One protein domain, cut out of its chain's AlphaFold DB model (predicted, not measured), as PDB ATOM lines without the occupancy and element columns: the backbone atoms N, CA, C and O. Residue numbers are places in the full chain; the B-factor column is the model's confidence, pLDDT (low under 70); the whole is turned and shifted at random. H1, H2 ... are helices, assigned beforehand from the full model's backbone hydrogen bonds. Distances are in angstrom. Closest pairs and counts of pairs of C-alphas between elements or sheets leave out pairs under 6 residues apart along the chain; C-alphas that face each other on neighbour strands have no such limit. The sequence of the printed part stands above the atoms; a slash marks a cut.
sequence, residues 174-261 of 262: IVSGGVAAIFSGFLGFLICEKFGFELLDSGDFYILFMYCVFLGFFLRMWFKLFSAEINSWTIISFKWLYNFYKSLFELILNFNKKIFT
ATOM      1  N   ILE A 174     -65.839 -43.650  14.888       64.62
ATOM      2  CA  ILE A 174     -64.727 -44.448  14.343       64.62
ATOM      3  C   ILE A 174     -63.987 -43.701  13.232       64.62
ATOM      4  O   ILE A 174     -62.767 -43.788  13.166       64.62
ATOM      5  N   VAL A 175     -64.681 -42.972  12.350       67.69
ATOM      6  CA  VAL A 175     -63.992 -42.281  11.244       67.69
ATOM      7  C   VAL A 175     -63.230 -41.064  11.765       67.69
ATOM      8  O   VAL A 175     -62.062 -40.892  11.428       67.69
ATOM      9  N   SER A 176     -63.850 -40.251  12.626       68.69
ATOM     10  CA  SER A 176     -63.174 -39.093  13.228       68.69
ATOM     11  C   SER A 176     -62.055 -39.529  14.185       68.69
ATOM     12  O   SER A 176     -60.933 -39.033  14.088       68.69
ATOM     13  N   GLY A 177     -62.314 -40.532  15.029       75.06
ATOM     14  CA  GLY A 177     -61.340 -41.098  15.959       75.06
ATOM     15  C   GLY A 177     -60.217 -41.862  15.262       75.06
ATOM     16  O   GLY A 177     -59.068 -41.763  15.676       75.06
ATOM     17  N   GLY A 178     -60.508 -42.563  14.166       75.19
ATOM     18  CA  GLY A 178     -59.511 -43.261  13.355       75.19
ATOM     19  C   GLY A 178     -58.569 -42.294  12.643       75.19
ATOM     20  O   GLY A 178     -57.356 -42.484  12.678       75.19
ATOM     21  N   VAL A 179     -59.100 -41.211  12.065       80.25
ATOM     22  CA  VAL A 179     -58.266 -40.153  11.473       80.25
ATOM     23  C   VAL A 179     -57.442 -39.446  12.550       80.25
ATOM     24  O   VAL A 179     -56.254 -39.222  12.339       80.25
ATOM     25  N   ALA A 180     -58.026 -39.151  13.716       78.44
ATOM     26  CA  ALA A 180     -57.303 -38.547  14.833       78.44
ATOM     27  C   ALA A 180     -56.179 -39.454  15.362       78.44
ATOM     28  O   ALA A 180     -55.081 -38.963  15.593       78.44
ATOM     29  N   ALA A 181     -56.421 -40.763  15.485       78.88
ATOM     30  CA  ALA A 181     -55.432 -41.739  15.941       78.88
ATOM     31  C   ALA A 181     -54.280 -41.921  14.941       78.88
ATOM     32  O   ALA A 181     -53.114 -41.965  15.333       78.88
ATOM     33  N   ILE A 182     -54.590 -41.976  13.640       80.50
ATOM     34  CA  ILE A 182     -53.572 -42.018  12.581       80.50
ATOM     35  C   ILE A 182     -52.754 -40.724  12.604       80.50
ATOM     36  O   ILE A 182     -51.527 -40.774  12.589       80.50
ATOM     37  N   PHE A 183     -53.412 -39.568  12.704       84.44
ATOM     38  CA  PHE A 183     -52.733 -38.277  12.749       84.44
ATOM     39  C   PHE A 183     -51.859 -38.128  13.998       84.44
ATOM     40  O   PHE A 183     -50.718 -37.697  13.880       84.44
ATOM     41  N   SER A 184     -52.332 -38.544  15.178       80.75
ATOM     42  CA  SER A 184     -51.528 -38.530  16.404       80.75
ATOM     43  C   SER A 184     -50.356 -39.508  16.340       80.75
ATOM     44  O   SER A 184     -49.290 -39.196  16.858       80.75
ATOM     45  N   GLY A 185     -50.531 -40.661  15.681       76.50
ATOM     46  CA  GLY A 185     -49.457 -41.622  15.436       76.50
ATOM     47  C   GLY A 185     -48.367 -41.040  14.537       76.50
ATOM     48  O   GLY A 185     -47.199 -41.083  14.899       76.50
ATOM     49  N   PHE A 186     -48.742 -40.414  13.418       78.19
ATOM     50  CA  PHE A 186     -47.790 -39.730  12.534       78.19
ATOM     51  C   PHE A 186     -47.120 -38.526  13.201       78.19
ATOM     52  O   PHE A 186     -45.920 -38.329  13.032       78.19
ATOM     53  N   LEU A 187     -47.874 -37.734  13.968       81.31
ATOM     54  CA  LEU A 187     -47.342 -36.584  14.697       81.31
ATOM     55  C   LEU A 187     -46.343 -37.036  15.771       81.31
ATOM     56  O   LEU A 187     -45.244 -36.500  15.845       81.31
ATOM     57  N   GLY A 188     -46.703 -38.046  16.569       72.81
ATOM     58  CA  GLY A 188     -45.835 -38.619  17.596       72.81
ATOM     59  C   GLY A 188     -44.603 -39.298  17.005       72.81
ATOM     60  O   GLY A 188     -43.513 -39.121  17.528       72.81
ATOM     61  N   PHE A 189     -44.747 -40.002  15.882       74.25
ATOM     62  CA  PHE A 189     -43.627 -40.603  15.160       74.25
ATOM     63  C   PHE A 189     -42.652 -39.543  14.636       74.25
ATOM     64  O   PHE A 189     -41.456 -39.641  14.892       74.25
ATOM     65  N   LEU A 190     -43.157 -38.481  13.997       73.50
ATOM     66  CA  LEU A 190     -42.331 -37.351  13.567       73.50
ATOM     67  C   LEU A 190     -41.585 -36.729  14.752       73.50
ATOM     68  O   LEU A 190     -40.371 -36.568  14.680       73.50
ATOM     69  N   ILE A 191     -42.295 -36.419  15.841       73.00
ATOM     70  CA  ILE A 191     -41.721 -35.767  17.025       73.00
ATOM     71  C   ILE A 191     -40.682 -36.663  17.715       73.00
ATOM     72  O   ILE A 191     -39.604 -36.194  18.061       73.00
ATOM     73  N   CYS A 192     -40.976 -37.943  17.924       71.38
ATOM     74  CA  CYS A 192     -40.098 -38.819  18.693       71.38
ATOM     75  C   CYS A 192     -38.906 -39.326  17.878       71.38
ATOM     76  O   CYS A 192     -37.799 -39.358  18.404       71.38
ATOM     77  N   GLU A 193     -39.112 -39.724  16.621       67.69
ATOM     78  CA  GLU A 193     -38.041 -40.337  15.830       67.69
ATOM     79  C   GLU A 193     -37.130 -39.279  15.216       67.69
ATOM     80  O   GLU A 193     -35.912 -39.352  15.357       67.69
ATOM     81  N   LYS A 194     -37.711 -38.262  14.569       65.00
ATOM     82  CA  LYS A 194     -36.918 -37.295  13.814       65.00
ATOM     83  C   LYS A 194     -36.524 -36.081  14.645       65.00
ATOM     84  O   LYS A 194     -35.373 -35.674  14.617       65.00
ATOM     85  N   PHE A 195     -37.449 -35.518  15.421       58.50
ATOM     86  CA  PHE A 195     -37.137 -34.338  16.236       58.50
ATOM     87  C   PHE A 195     -36.398 -34.704  17.528       58.50
ATOM     88  O   PHE A 195     -35.493 -33.979  17.910       58.50
ATOM     89  N   GLY A 196     -36.740 -35.816  18.186       62.03
ATOM     90  CA  GLY A 196     -36.146 -36.205  19.471       62.03
ATOM     91  C   GLY A 196     -34.652 -36.530  19.400       62.03
ATOM     92  O   GLY A 196     -33.911 -36.160  20.308       62.03
ATOM     93  N   PHE A 197     -34.211 -37.177  18.318       57.97
ATOM     94  CA  PHE A 197     -32.808 -37.548  18.131       57.97
ATOM     95  C   PHE A 197     -32.004 -36.507  17.337       57.97
ATOM     96  O   PHE A 197     -30.863 -36.253  17.704       57.97
ATOM     97  N   GLU A 198     -32.572 -35.844  16.315       60.44
ATOM     98  CA  GLU A 198     -31.819 -34.815  15.576       60.44
ATOM     99  C   GLU A 198     -31.670 -33.502  16.359       60.44
ATOM    100  O   GLU A 198     -30.610 -32.894  16.245       60.44
ATOM    101  N   LEU A 199     -32.652 -33.040  17.156       58.44
ATOM    102  CA  LEU A 199     -32.472 -31.802  17.947       58.44
ATOM    103  C   LEU A 199     -31.348 -31.973  18.981       58.44
ATOM    104  O   LEU A 199     -30.405 -31.184  19.028       58.44
ATOM    105  N   LEU A 200     -31.418 -33.053  19.766       59.06
ATOM    106  CA  LEU A 200     -30.499 -33.266  20.882       59.06
ATOM    107  C   LEU A 200     -29.036 -33.407  20.423       59.06
ATOM    108  O   LEU A 200     -28.135 -32.976  21.137       59.06
ATOM    109  N   ASP A 201     -28.810 -33.982  19.238       59.81
ATOM    110  CA  ASP A 201     -27.470 -34.330  18.747       59.81
ATOM    111  C   ASP A 201     -26.859 -33.274  17.794       59.81
ATOM    112  O   ASP A 201     -25.685 -33.364  17.441       59.81
ATOM    113  N   SER A 202     -27.609 -32.239  17.377       58.91
ATOM    114  CA  SER A 202     -27.155 -31.283  16.340       58.91
ATOM    115  C   SER A 202     -26.894 -29.834  16.787       58.91
ATOM    116  O   SER A 202     -26.506 -29.009  15.958       58.91
ATOM    117  N   GLY A 203     -27.038 -29.482  18.069       58.09
ATOM    118  CA  GLY A 203     -26.665 -28.134  18.545       58.09
ATOM    119  C   GLY A 203     -27.617 -26.998  18.105       58.09
ATOM    120  O   GLY A 203     -27.208 -25.873  17.839       58.09
ATOM    121  N   ASP A 204     -28.900 -27.303  17.949       66.62
ATOM    122  CA  ASP A 204     -30.060 -26.724  18.650       66.62
ATOM    123  C   ASP A 204     -30.357 -25.217  18.837       66.62
ATOM    124  O   ASP A 204     -31.171 -24.845  19.679       66.62
ATOM    125  N   PHE A 205     -29.878 -24.330  17.963       61.97
ATOM    126  CA  PHE A 205     -30.585 -23.046  17.730       61.97
ATOM    127  C   PHE A 205     -31.075 -22.869  16.297       61.97
ATOM    128  O   PHE A 205     -32.149 -22.309  16.067       61.97
ATOM    129  N   TYR A 206     -30.325 -23.379  15.323       70.31
ATOM    130  CA  TYR A 206     -30.667 -23.230  13.911       70.31
ATOM    131  C   TYR A 206     -31.951 -23.982  13.541       70.31
ATOM    132  O   TYR A 206     -32.807 -23.448  12.839       70.31
ATOM    133  N   ILE A 207     -32.120 -25.199  14.057       71.25
ATOM    134  CA  ILE A 207     -33.288 -26.038  13.771       71.25
ATOM    135  C   ILE A 207     -34.545 -25.462  14.431       71.25
ATOM    136  O   ILE A 207     -35.569 -25.305  13.766       71.25
ATOM    137  N   LEU A 208     -34.455 -25.043  15.696       75.88
ATOM    138  CA  LEU A 208     -35.546 -24.355  16.388       75.88
ATOM    139  C   LEU A 208     -35.932 -23.050  15.673       75.88
ATOM    140  O   LEU A 208     -37.114 -22.794  15.447       75.88
ATOM    141  N   PHE A 209     -34.945 -22.265  15.232       77.38
ATOM    142  CA  PHE A 209     -35.183 -21.062  14.437       77.38
ATOM    143  C   PHE A 209     -35.888 -21.376  13.110       77.38
ATOM    144  O   PHE A 209     -36.886 -20.734  12.780       77.38
ATOM    145  N   MET A 210     -35.432 -22.396  12.377       77.25
ATOM    146  CA  MET A 210     -36.070 -22.845  11.138       77.25
ATOM    147  C   MET A 210     -37.525 -23.267  11.367       77.25
ATOM    148  O   MET A 210     -38.402 -22.887  10.587       77.25
ATOM    149  N   TYR A 211     -37.819 -23.967  12.465       78.75
ATOM    150  CA  TYR A 211     -39.191 -24.319  12.828       78.75
ATOM    151  C   TYR A 211     -40.039 -23.103  13.201       78.75
ATOM    152  O   TYR A 211     -41.180 -23.011  12.749       78.75
ATOM    153  N   CYS A 212     -39.503 -22.131  13.945       81.12
ATOM    154  CA  CYS A 212     -40.205 -20.880  14.239       81.12
ATOM    155  C   CYS A 212     -40.527 -20.086  12.964       81.12
ATOM    156  O   CYS A 212     -41.639 -19.573  12.820       81.12
ATOM    157  N   VAL A 213     -39.591 -20.022  12.013       78.44
ATOM    158  CA  VAL A 213     -39.803 -19.386  10.704       78.44
ATOM    159  C   VAL A 213     -40.918 -20.102   9.936       78.44
ATOM    160  O   VAL A 213     -41.836 -19.455   9.428       78.44
ATOM    161  N   PHE A 214     -40.895 -21.436   9.907       80.31
ATOM    162  CA  PHE A 214     -41.912 -22.235   9.226       80.31
ATOM    163  C   PHE A 214     -43.300 -22.088   9.871       80.31
ATOM    164  O   PHE A 214     -44.298 -21.889   9.174       80.31
ATOM    165  N   LEU A 215     -43.364 -22.100  11.206       83.06
ATOM    166  CA  LEU A 215     -44.583 -21.865  11.979       83.06
ATOM    167  C   LEU A 215     -45.150 -20.464  11.710       83.06
ATOM    168  O   LEU A 215     -46.353 -20.311  11.509       83.06
ATOM    169  N   GLY A 216     -44.290 -19.444  11.644       83.81
ATOM    170  CA  GLY A 216     -44.681 -18.077  11.303       83.81
ATOM    171  C   GLY A 216     -45.302 -17.973   9.907       83.81
ATOM    172  O   GLY A 216     -46.341 -17.328   9.734       83.81
ATOM    173  N   PHE A 217     -44.725 -18.658   8.914       78.00
ATOM    174  CA  PHE A 217     -45.308 -18.742   7.572       78.00
ATOM    175  C   PHE A 217     -46.658 -19.464   7.569       78.00
ATOM    176  O   PHE A 217     -47.605 -18.981   6.939       78.00
ATOM    177  N   PHE A 218     -46.775 -20.566   8.313       82.25
ATOM    178  CA  PHE A 218     -48.006 -21.344   8.412       82.25
ATOM    179  C   PHE A 218     -49.145 -20.555   9.073       82.25
ATOM    180  O   PHE A 218     -50.222 -20.416   8.490       82.25
ATOM    181  N   LEU A 219     -48.897 -19.954  10.243       80.38
ATOM    182  CA  LEU A 219     -49.876 -19.124  10.950       80.38
ATOM    183  C   LEU A 219     -50.328 -17.946  10.084       80.38
ATOM    184  O   LEU A 219     -51.518 -17.650  10.005       80.38
ATOM    185  N   ARG A 220     -49.406 -17.299   9.365       73.81
ATOM    186  CA  ARG A 220     -49.745 -16.180   8.480       73.81
ATOM    187  C   ARG A 220     -50.595 -16.605   7.282       73.81
ATOM    188  O   ARG A 220     -51.513 -15.871   6.913       73.81
ATOM    189  N   MET A 221     -50.308 -17.759   6.676       76.50
ATOM    190  CA  MET A 221     -51.163 -18.337   5.633       76.50
ATOM    191  C   MET A 221     -52.567 -18.603   6.184       76.50
ATOM    192  O   MET A 221     -53.560 -18.263   5.542       76.50
ATOM    193  N   TRP A 222     -52.647 -19.132   7.405       77.62
ATOM    194  CA  TRP A 222     -53.910 -19.429   8.065       77.62
ATOM    195  C   TRP A 222     -54.732 -18.166   8.364       77.62
ATOM    196  O   TRP A 222     -55.909 -18.108   8.014       77.62
ATOM    197  N   PHE A 223     -54.112 -17.109   8.900       79.50
ATOM    198  CA  PHE A 223     -54.779 -15.819   9.117       79.50
ATOM    199  C   PHE A 223     -55.265 -15.175   7.812       79.50
ATOM    200  O   PHE A 223     -56.340 -14.582   7.785       79.50
ATOM    201  N   LYS A 224     -54.518 -15.322   6.708       71.56
ATOM    202  CA  LYS A 224     -54.979 -14.863   5.390       71.56
ATOM    203  C   LYS A 224     -56.182 -15.653   4.883       71.56
ATOM    204  O   LYS A 224     -57.081 -15.044   4.324       71.56
ATOM    205  N   LEU A 225     -56.220 -16.970   5.088       73.62
ATOM    206  CA  LEU A 225     -57.376 -17.794   4.714       73.62
ATOM    207  C   LEU A 225     -58.638 -17.421   5.501       73.62
ATOM    208  O   LEU A 225     -59.734 -17.483   4.952       73.62
ATOM    209  N   PHE A 226     -58.492 -17.013   6.764       77.75
ATOM    210  CA  PHE A 226     -59.615 -16.522   7.567       77.75
ATOM    211  C   PHE A 226     -60.082 -15.114   7.186       77.75
ATOM    212  O   PHE A 226     -61.234 -14.767   7.448       77.75
ATOM    213  N   SER A 227     -59.228 -14.307   6.555       79.06
ATOM    214  CA  SER A 227     -59.626 -12.997   6.047       79.06
ATOM    215  C   SER A 227     -60.436 -13.172   4.759       79.06
ATOM    216  O   SER A 227     -59.894 -13.410   3.681       79.06
ATOM    217  N   ALA A 228     -61.762 -13.086   4.890       60.12
ATOM    218  CA  ALA A 228     -62.745 -13.436   3.860       60.12
ATOM    219  C   ALA A 228     -62.703 -12.576   2.578       60.12
ATOM    220  O   ALA A 228     -63.433 -12.858   1.631       60.12
ATOM    221  N   GLU A 229     -61.859 -11.545   2.521       66.75
ATOM    222  CA  GLU A 229     -61.835 -10.555   1.433       66.75
ATOM    223  C   GLU A 229     -60.701 -10.760   0.416       66.75
ATOM    224  O   GLU A 229     -60.498  -9.947  -0.487       66.75
ATOM    225  N   ILE A 230     -59.933 -11.844   0.530       62.44
ATOM    226  CA  ILE A 230     -58.712 -11.999  -0.259       62.44
ATOM    227  C   ILE A 230     -58.987 -12.734  -1.577       62.44
ATOM    228  O   ILE A 230     -59.285 -13.926  -1.618       62.44
ATOM    229  N   ASN A 231     -58.814 -12.008  -2.684       72.75
ATOM    230  CA  ASN A 231     -58.871 -12.547  -4.042       72.75
ATOM    231  C   ASN A 231     -57.813 -13.658  -4.215       72.75
ATOM    232  O   ASN A 231     -56.637 -13.429  -3.920       72.75
ATOM    233  N   SER A 232     -58.184 -14.833  -4.734       69.00
ATOM    234  CA  SER A 232     -57.336 -16.046  -4.771       69.00
ATOM    235  C   SER A 232     -55.962 -15.827  -5.421       69.00
ATOM    236  O   SER A 232     -54.963 -16.409  -5.007       69.00
ATOM    237  N   TRP A 233     -55.889 -14.927  -6.402       66.75
ATOM    238  CA  TRP A 233     -54.659 -14.553  -7.109       66.75
ATOM    239  C   TRP A 233     -53.603 -13.892  -6.217       66.75
ATOM    240  O   TRP A 233     -52.406 -14.000  -6.472       66.75
ATOM    241  N   THR A 234     -54.021 -13.238  -5.137       68.81
ATOM    242  CA  THR A 234     -53.091 -12.602  -4.197       68.81
ATOM    243  C   THR A 234     -52.384 -13.615  -3.292       68.81
ATOM    244  O   THR A 234     -51.304 -13.311  -2.780       68.81
ATOM    245  N   ILE A 235     -52.930 -14.834  -3.148       66.94
ATOM    246  CA  ILE A 235     -52.331 -15.933  -2.373       66.94
ATOM    247  C   ILE A 235     -51.058 -16.446  -3.062       66.94
ATOM    248  O   ILE A 235     -50.082 -16.749  -2.385       66.94
ATOM    249  N   ILE A 236     -51.041 -16.473  -4.398       73.56
ATOM    250  CA  ILE A 236     -49.919 -16.988  -5.206       73.56
ATOM    251  C   ILE A 236     -48.845 -15.909  -5.461       73.56
ATOM    252  O   ILE A 236     -47.724 -16.211  -5.861       73.56
ATOM    253  N   SER A 237     -49.149 -14.631  -5.217       79.94
ATOM    254  CA  SER A 237     -48.219 -13.543  -5.536       79.94
ATOM    255  C   SER A 237     -46.983 -13.506  -4.614       79.94
ATOM    256  O   SER A 237     -47.092 -13.397  -3.391       79.94
ATOM    257  N   PHE A 238     -45.783 -13.474  -5.210       82.12
ATOM    258  CA  PHE A 238     -44.499 -13.331  -4.497       82.12
ATOM    259  C   PHE A 238     -44.328 -11.989  -3.761       82.12
ATOM    260  O   PHE A 238     -43.462 -11.852  -2.897       82.12
ATOM    261  N   LYS A 239     -45.181 -10.999  -4.052       82.25
ATOM    262  CA  LYS A 239     -45.156  -9.662  -3.436       82.25
ATOM    263  C   LYS A 239     -45.235  -9.722  -1.908       82.25
ATOM    264  O   LYS A 239     -44.626  -8.918  -1.209       82.25
ATOM    265  N   TRP A 240     -45.968 -10.701  -1.384       72.94
ATOM    266  CA  TRP A 240     -46.087 -10.923   0.054       72.94
ATOM    267  C   TRP A 240     -44.766 -11.350   0.707       72.94
ATOM    268  O   TRP A 240     -44.446 -10.867   1.794       72.94
ATOM    269  N   LEU A 241     -44.023 -12.237   0.048       78.25
ATOM    270  CA  LEU A 241     -42.767 -12.781   0.548       78.25
ATOM    271  C   LEU A 241     -41.703 -11.675   0.568       78.25
ATOM    272  O   LEU A 241     -41.067 -11.458   1.593       78.25
ATOM    273  N   TYR A 242     -41.633 -10.868  -0.494       89.69
ATOM    274  CA  TYR A 242     -40.791  -9.667  -0.526       89.69
ATOM    275  C   TYR A 242     -41.112  -8.688   0.616       89.69
ATOM    276  O   TYR A 242     -40.214  -8.285   1.354       89.69
ATOM    277  N   ASN A 243     -42.393  -8.358   0.823       86.56
ATOM    278  CA  ASN A 243     -42.795  -7.461   1.911       86.56
ATOM    279  C   ASN A 243     -42.437  -8.025   3.295       86.56
ATOM    280  O   ASN A 243     -42.075  -7.260   4.179       86.56
ATOM    281  N   PHE A 244     -42.523  -9.345   3.490       84.00
ATOM    282  CA  PHE A 244     -42.112  -9.984   4.741       84.00
ATOM    283  C   PHE A 244     -40.623  -9.788   5.024       84.00
ATOM    284  O   PHE A 244     -40.278  -9.292   6.094       84.00
ATOM    285  N   TYR A 245     -39.758 -10.132   4.066       89.25
ATOM    286  CA  TYR A 245     -38.312  -9.979   4.236       89.25
ATOM    287  C   TYR A 245     -37.914  -8.515   4.401       89.25
ATOM    288  O   TYR A 245     -37.045  -8.220   5.214       89.25
ATOM    289  N   LYS A 246     -38.597  -7.591   3.715       94.12
ATOM    290  CA  LYS A 246     -38.397  -6.153   3.912       94.12
ATOM    291  C   LYS A 246     -38.709  -5.725   5.350       94.12
ATOM    292  O   LYS A 246     -37.860  -5.112   5.986       94.12
ATOM    293  N   SER A 247     -39.882  -6.080   5.884       90.38
ATOM    294  CA  SER A 247     -40.255  -5.737   7.266       90.38
ATOM    295  C   SER A 247     -39.332  -6.384   8.303       90.38
ATOM    296  O   SER A 247     -39.006  -5.767   9.313       90.38
ATOM    297  N   LEU A 248     -38.892  -7.619   8.053       84.19
ATOM    298  CA  LEU A 248     -37.953  -8.326   8.923       84.19
ATOM    299  C   LEU A 248     -36.579  -7.639   8.919       84.19
ATOM    300  O   LEU A 248     -35.993  -7.423   9.977       84.19
ATOM    301  N   PHE A 249     -36.099  -7.220   7.748       93.12
ATOM    302  CA  PHE A 249     -34.850  -6.475   7.606       93.12
ATOM    303  C   PHE A 249     -34.907  -5.099   8.290       93.12
ATOM    304  O   PHE A 249     -33.977  -4.728   9.001       93.12
ATOM    305  N   GLU A 250     -36.018  -4.368   8.152       94.44
ATOM    306  CA  GLU A 250     -36.248  -3.102   8.865       94.44
ATOM    307  C   GLU A 250     -36.239  -3.290  10.391       94.44
ATOM    308  O   GLU A 250     -35.651  -2.480  11.108       94.44
ATOM    309  N   LEU A 251     -36.833  -4.379  10.894       89.44
ATOM    310  CA  LEU A 251     -36.789  -4.732  12.315       89.44
ATOM    311  C   LEU A 251     -35.361  -5.008  12.799       89.44
ATOM    312  O   LEU A 251     -34.977  -4.477  13.839       89.44
ATOM    313  N   ILE A 252     -34.565  -5.770  12.044       89.75
ATOM    314  CA  ILE A 252     -33.160  -6.056  12.387       89.75
ATOM    315  C   ILE A 252     -32.330  -4.766  12.415       89.75
ATOM    316  O   ILE A 252     -31.587  -4.525  13.366       89.75
ATOM    317  N   LEU A 253     -32.482  -3.899  11.408       92.12
ATOM    318  CA  LEU A 253     -31.775  -2.616  11.365       92.12
ATOM    319  C   LEU A 253     -32.148  -1.714  12.546       92.12
ATOM    320  O   LEU A 253     -31.274  -1.099  13.158       92.12
ATOM    321  N   ASN A 254     -33.438  -1.639  12.882       92.12
ATOM    322  CA  ASN A 254     -33.910  -0.840  14.010       92.12
ATOM    323  C   ASN A 254     -33.472  -1.421  15.361       92.12
ATOM    324  O   ASN A 254     -33.185  -0.657  16.282       92.12
ATOM    325  N   PHE A 255     -33.377  -2.747  15.476       89.38
ATOM    326  CA  PHE A 255     -32.858  -3.416  16.666       89.38
ATOM    327  C   PHE A 255     -31.378  -3.082  16.896       89.38
ATOM    328  O   PHE A 255     -31.010  -2.645  17.985       89.38
ATOM    329  N   ASN A 256     -30.552  -3.155  15.848       86.06
ATOM    330  CA  ASN A 256     -29.130  -2.805  15.932       86.06
ATOM    331  C   ASN A 256     -28.913  -1.325  16.277       86.06
ATOM    332  O   ASN A 256     -28.062  -1.006  17.103       86.06
ATOM    333  N   LYS A 257     -29.713  -0.410  15.710       86.75
ATOM    334  CA  LYS A 257     -29.641   1.021  16.057       86.75
ATOM    335  C   LYS A 257     -29.931   1.281  17.536       86.75
ATOM    336  O   LYS A 257     -29.273   2.126  18.138       86.75
ATOM    337  N   LYS A 258     -30.894   0.562  18.121       81.50
ATOM    338  CA  LYS A 258     -31.200   0.670  19.555       81.50
ATOM    339  C   LYS A 258     -30.073   0.144  20.439       81.50
ATOM    340  O   LYS A 258     -29.848   0.720  21.487       81.50
ATOM    341  N   ILE A 259     -29.360  -0.900  20.024       81.12
ATOM    342  CA  ILE A 259     -28.236  -1.441  20.807       81.12
ATOM    343  C   ILE A 259     -27.051  -0.469  20.846       81.12
ATOM    344  O   ILE A 259     -26.433  -0.327  21.888       81.12
ATOM    345  N   PHE A 260     -26.757   0.230  19.747       70.62
ATOM    346  CA  PHE A 260     -25.620   1.162  19.663       70.62
ATOM    347  C   PHE A 260     -25.880   2.562  20.249       70.62
ATOM    348  O   PHE A 260     -24.989   3.406  20.221       70.62
ATOM    349  N   THR A 261     -27.100   2.842  20.714       71.06
ATOM    350  CA  THR A 261     -27.472   4.144  21.304       71.06
ATOM    351  C   THR A 261     -27.556   4.122  22.834       71.06
ATOM    352  O   THR A 261     -27.842   5.163  23.424       71.06
TER     353      THR A 261
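Overview. This is residues 174 to 261 of the 262 residues of an uncharacterized protein of Pseudourostyla cristata (UniProt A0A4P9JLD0). An open zigzag of helices: the longest helix, H1, and H2 make a narrow V that meets near the end of H1 and the start of H2, and H4 is the third long stroke, reached from H2 through the little helix H3 at the second turn. The three long strokes have few contacts between them, and much of H1 and H4 stands free. The printed part has 88 residues with four named helices, in the order H1, H2, H3, H4 along the chain, and no named strand; its class is all helix. It is extended, with a radius of gyration of the C-alphas of 18.8 A, and flat, spanning 57 by 43 by 19 A.

Arrangement. Start with H1, residues 174 to 202, and look from there to H2, residues 206 to 226. The two are close but not clearly touching: their closest C-alphas, those of Leu 199 and Ile 207, are 7.2 A apart. Their lines stand at a shallow tilt of 32 degrees, and they run opposite ways. Go on to H3, residues 232 to 236, which is only just apart from H2, the closest C-alphas being 8.3 A from each other. H4, residues 239 to 259, is only just apart from H3, at 8.4 A. H4 is apart from both H1 and H2, and H1 is apart from H3. Along the backbones of H2 and H4, each O i to N i+4 pair is within hydrogen-bond range. In H1 22 of 25 such pairs are, and in H3 0 of 1, beside 1 of 2 O i to N i+3 pairs.

Along the chain. Find C-alpha 174 at (-64.727, -44.448, 14.343); from there H1 runs 39.9 A to C-alpha 202 at (-27.155, -31.283, 16.340). H2 begins at Tyr 206 and turns x back toward lower values, covering 30.4 A to Phe 226. H3 goes from Ser 232 to Ile 236, 7.5 A. H4 begins at Lys 239 and runs 30.7 A to C-alpha 259 at (-28.236, -1.441, 20.807).

Size, cuts and confidence. Look at both ends of the printed part for its greatest reach: the C-alphas of Ile 174 and Thr 261 are the two farthest apart, 61.6 A. The printed part has no cut, and the links H1 to H2, H2 to H3 and H3 to H4 are tight. Residues 174 to 194 and 245 to 261 are among those that stand free. The mean pLDDT of the printed part is 75.9; it is under 70 at residues 174 to 176, 193 to 205, 228 to 230 and 232 to 235.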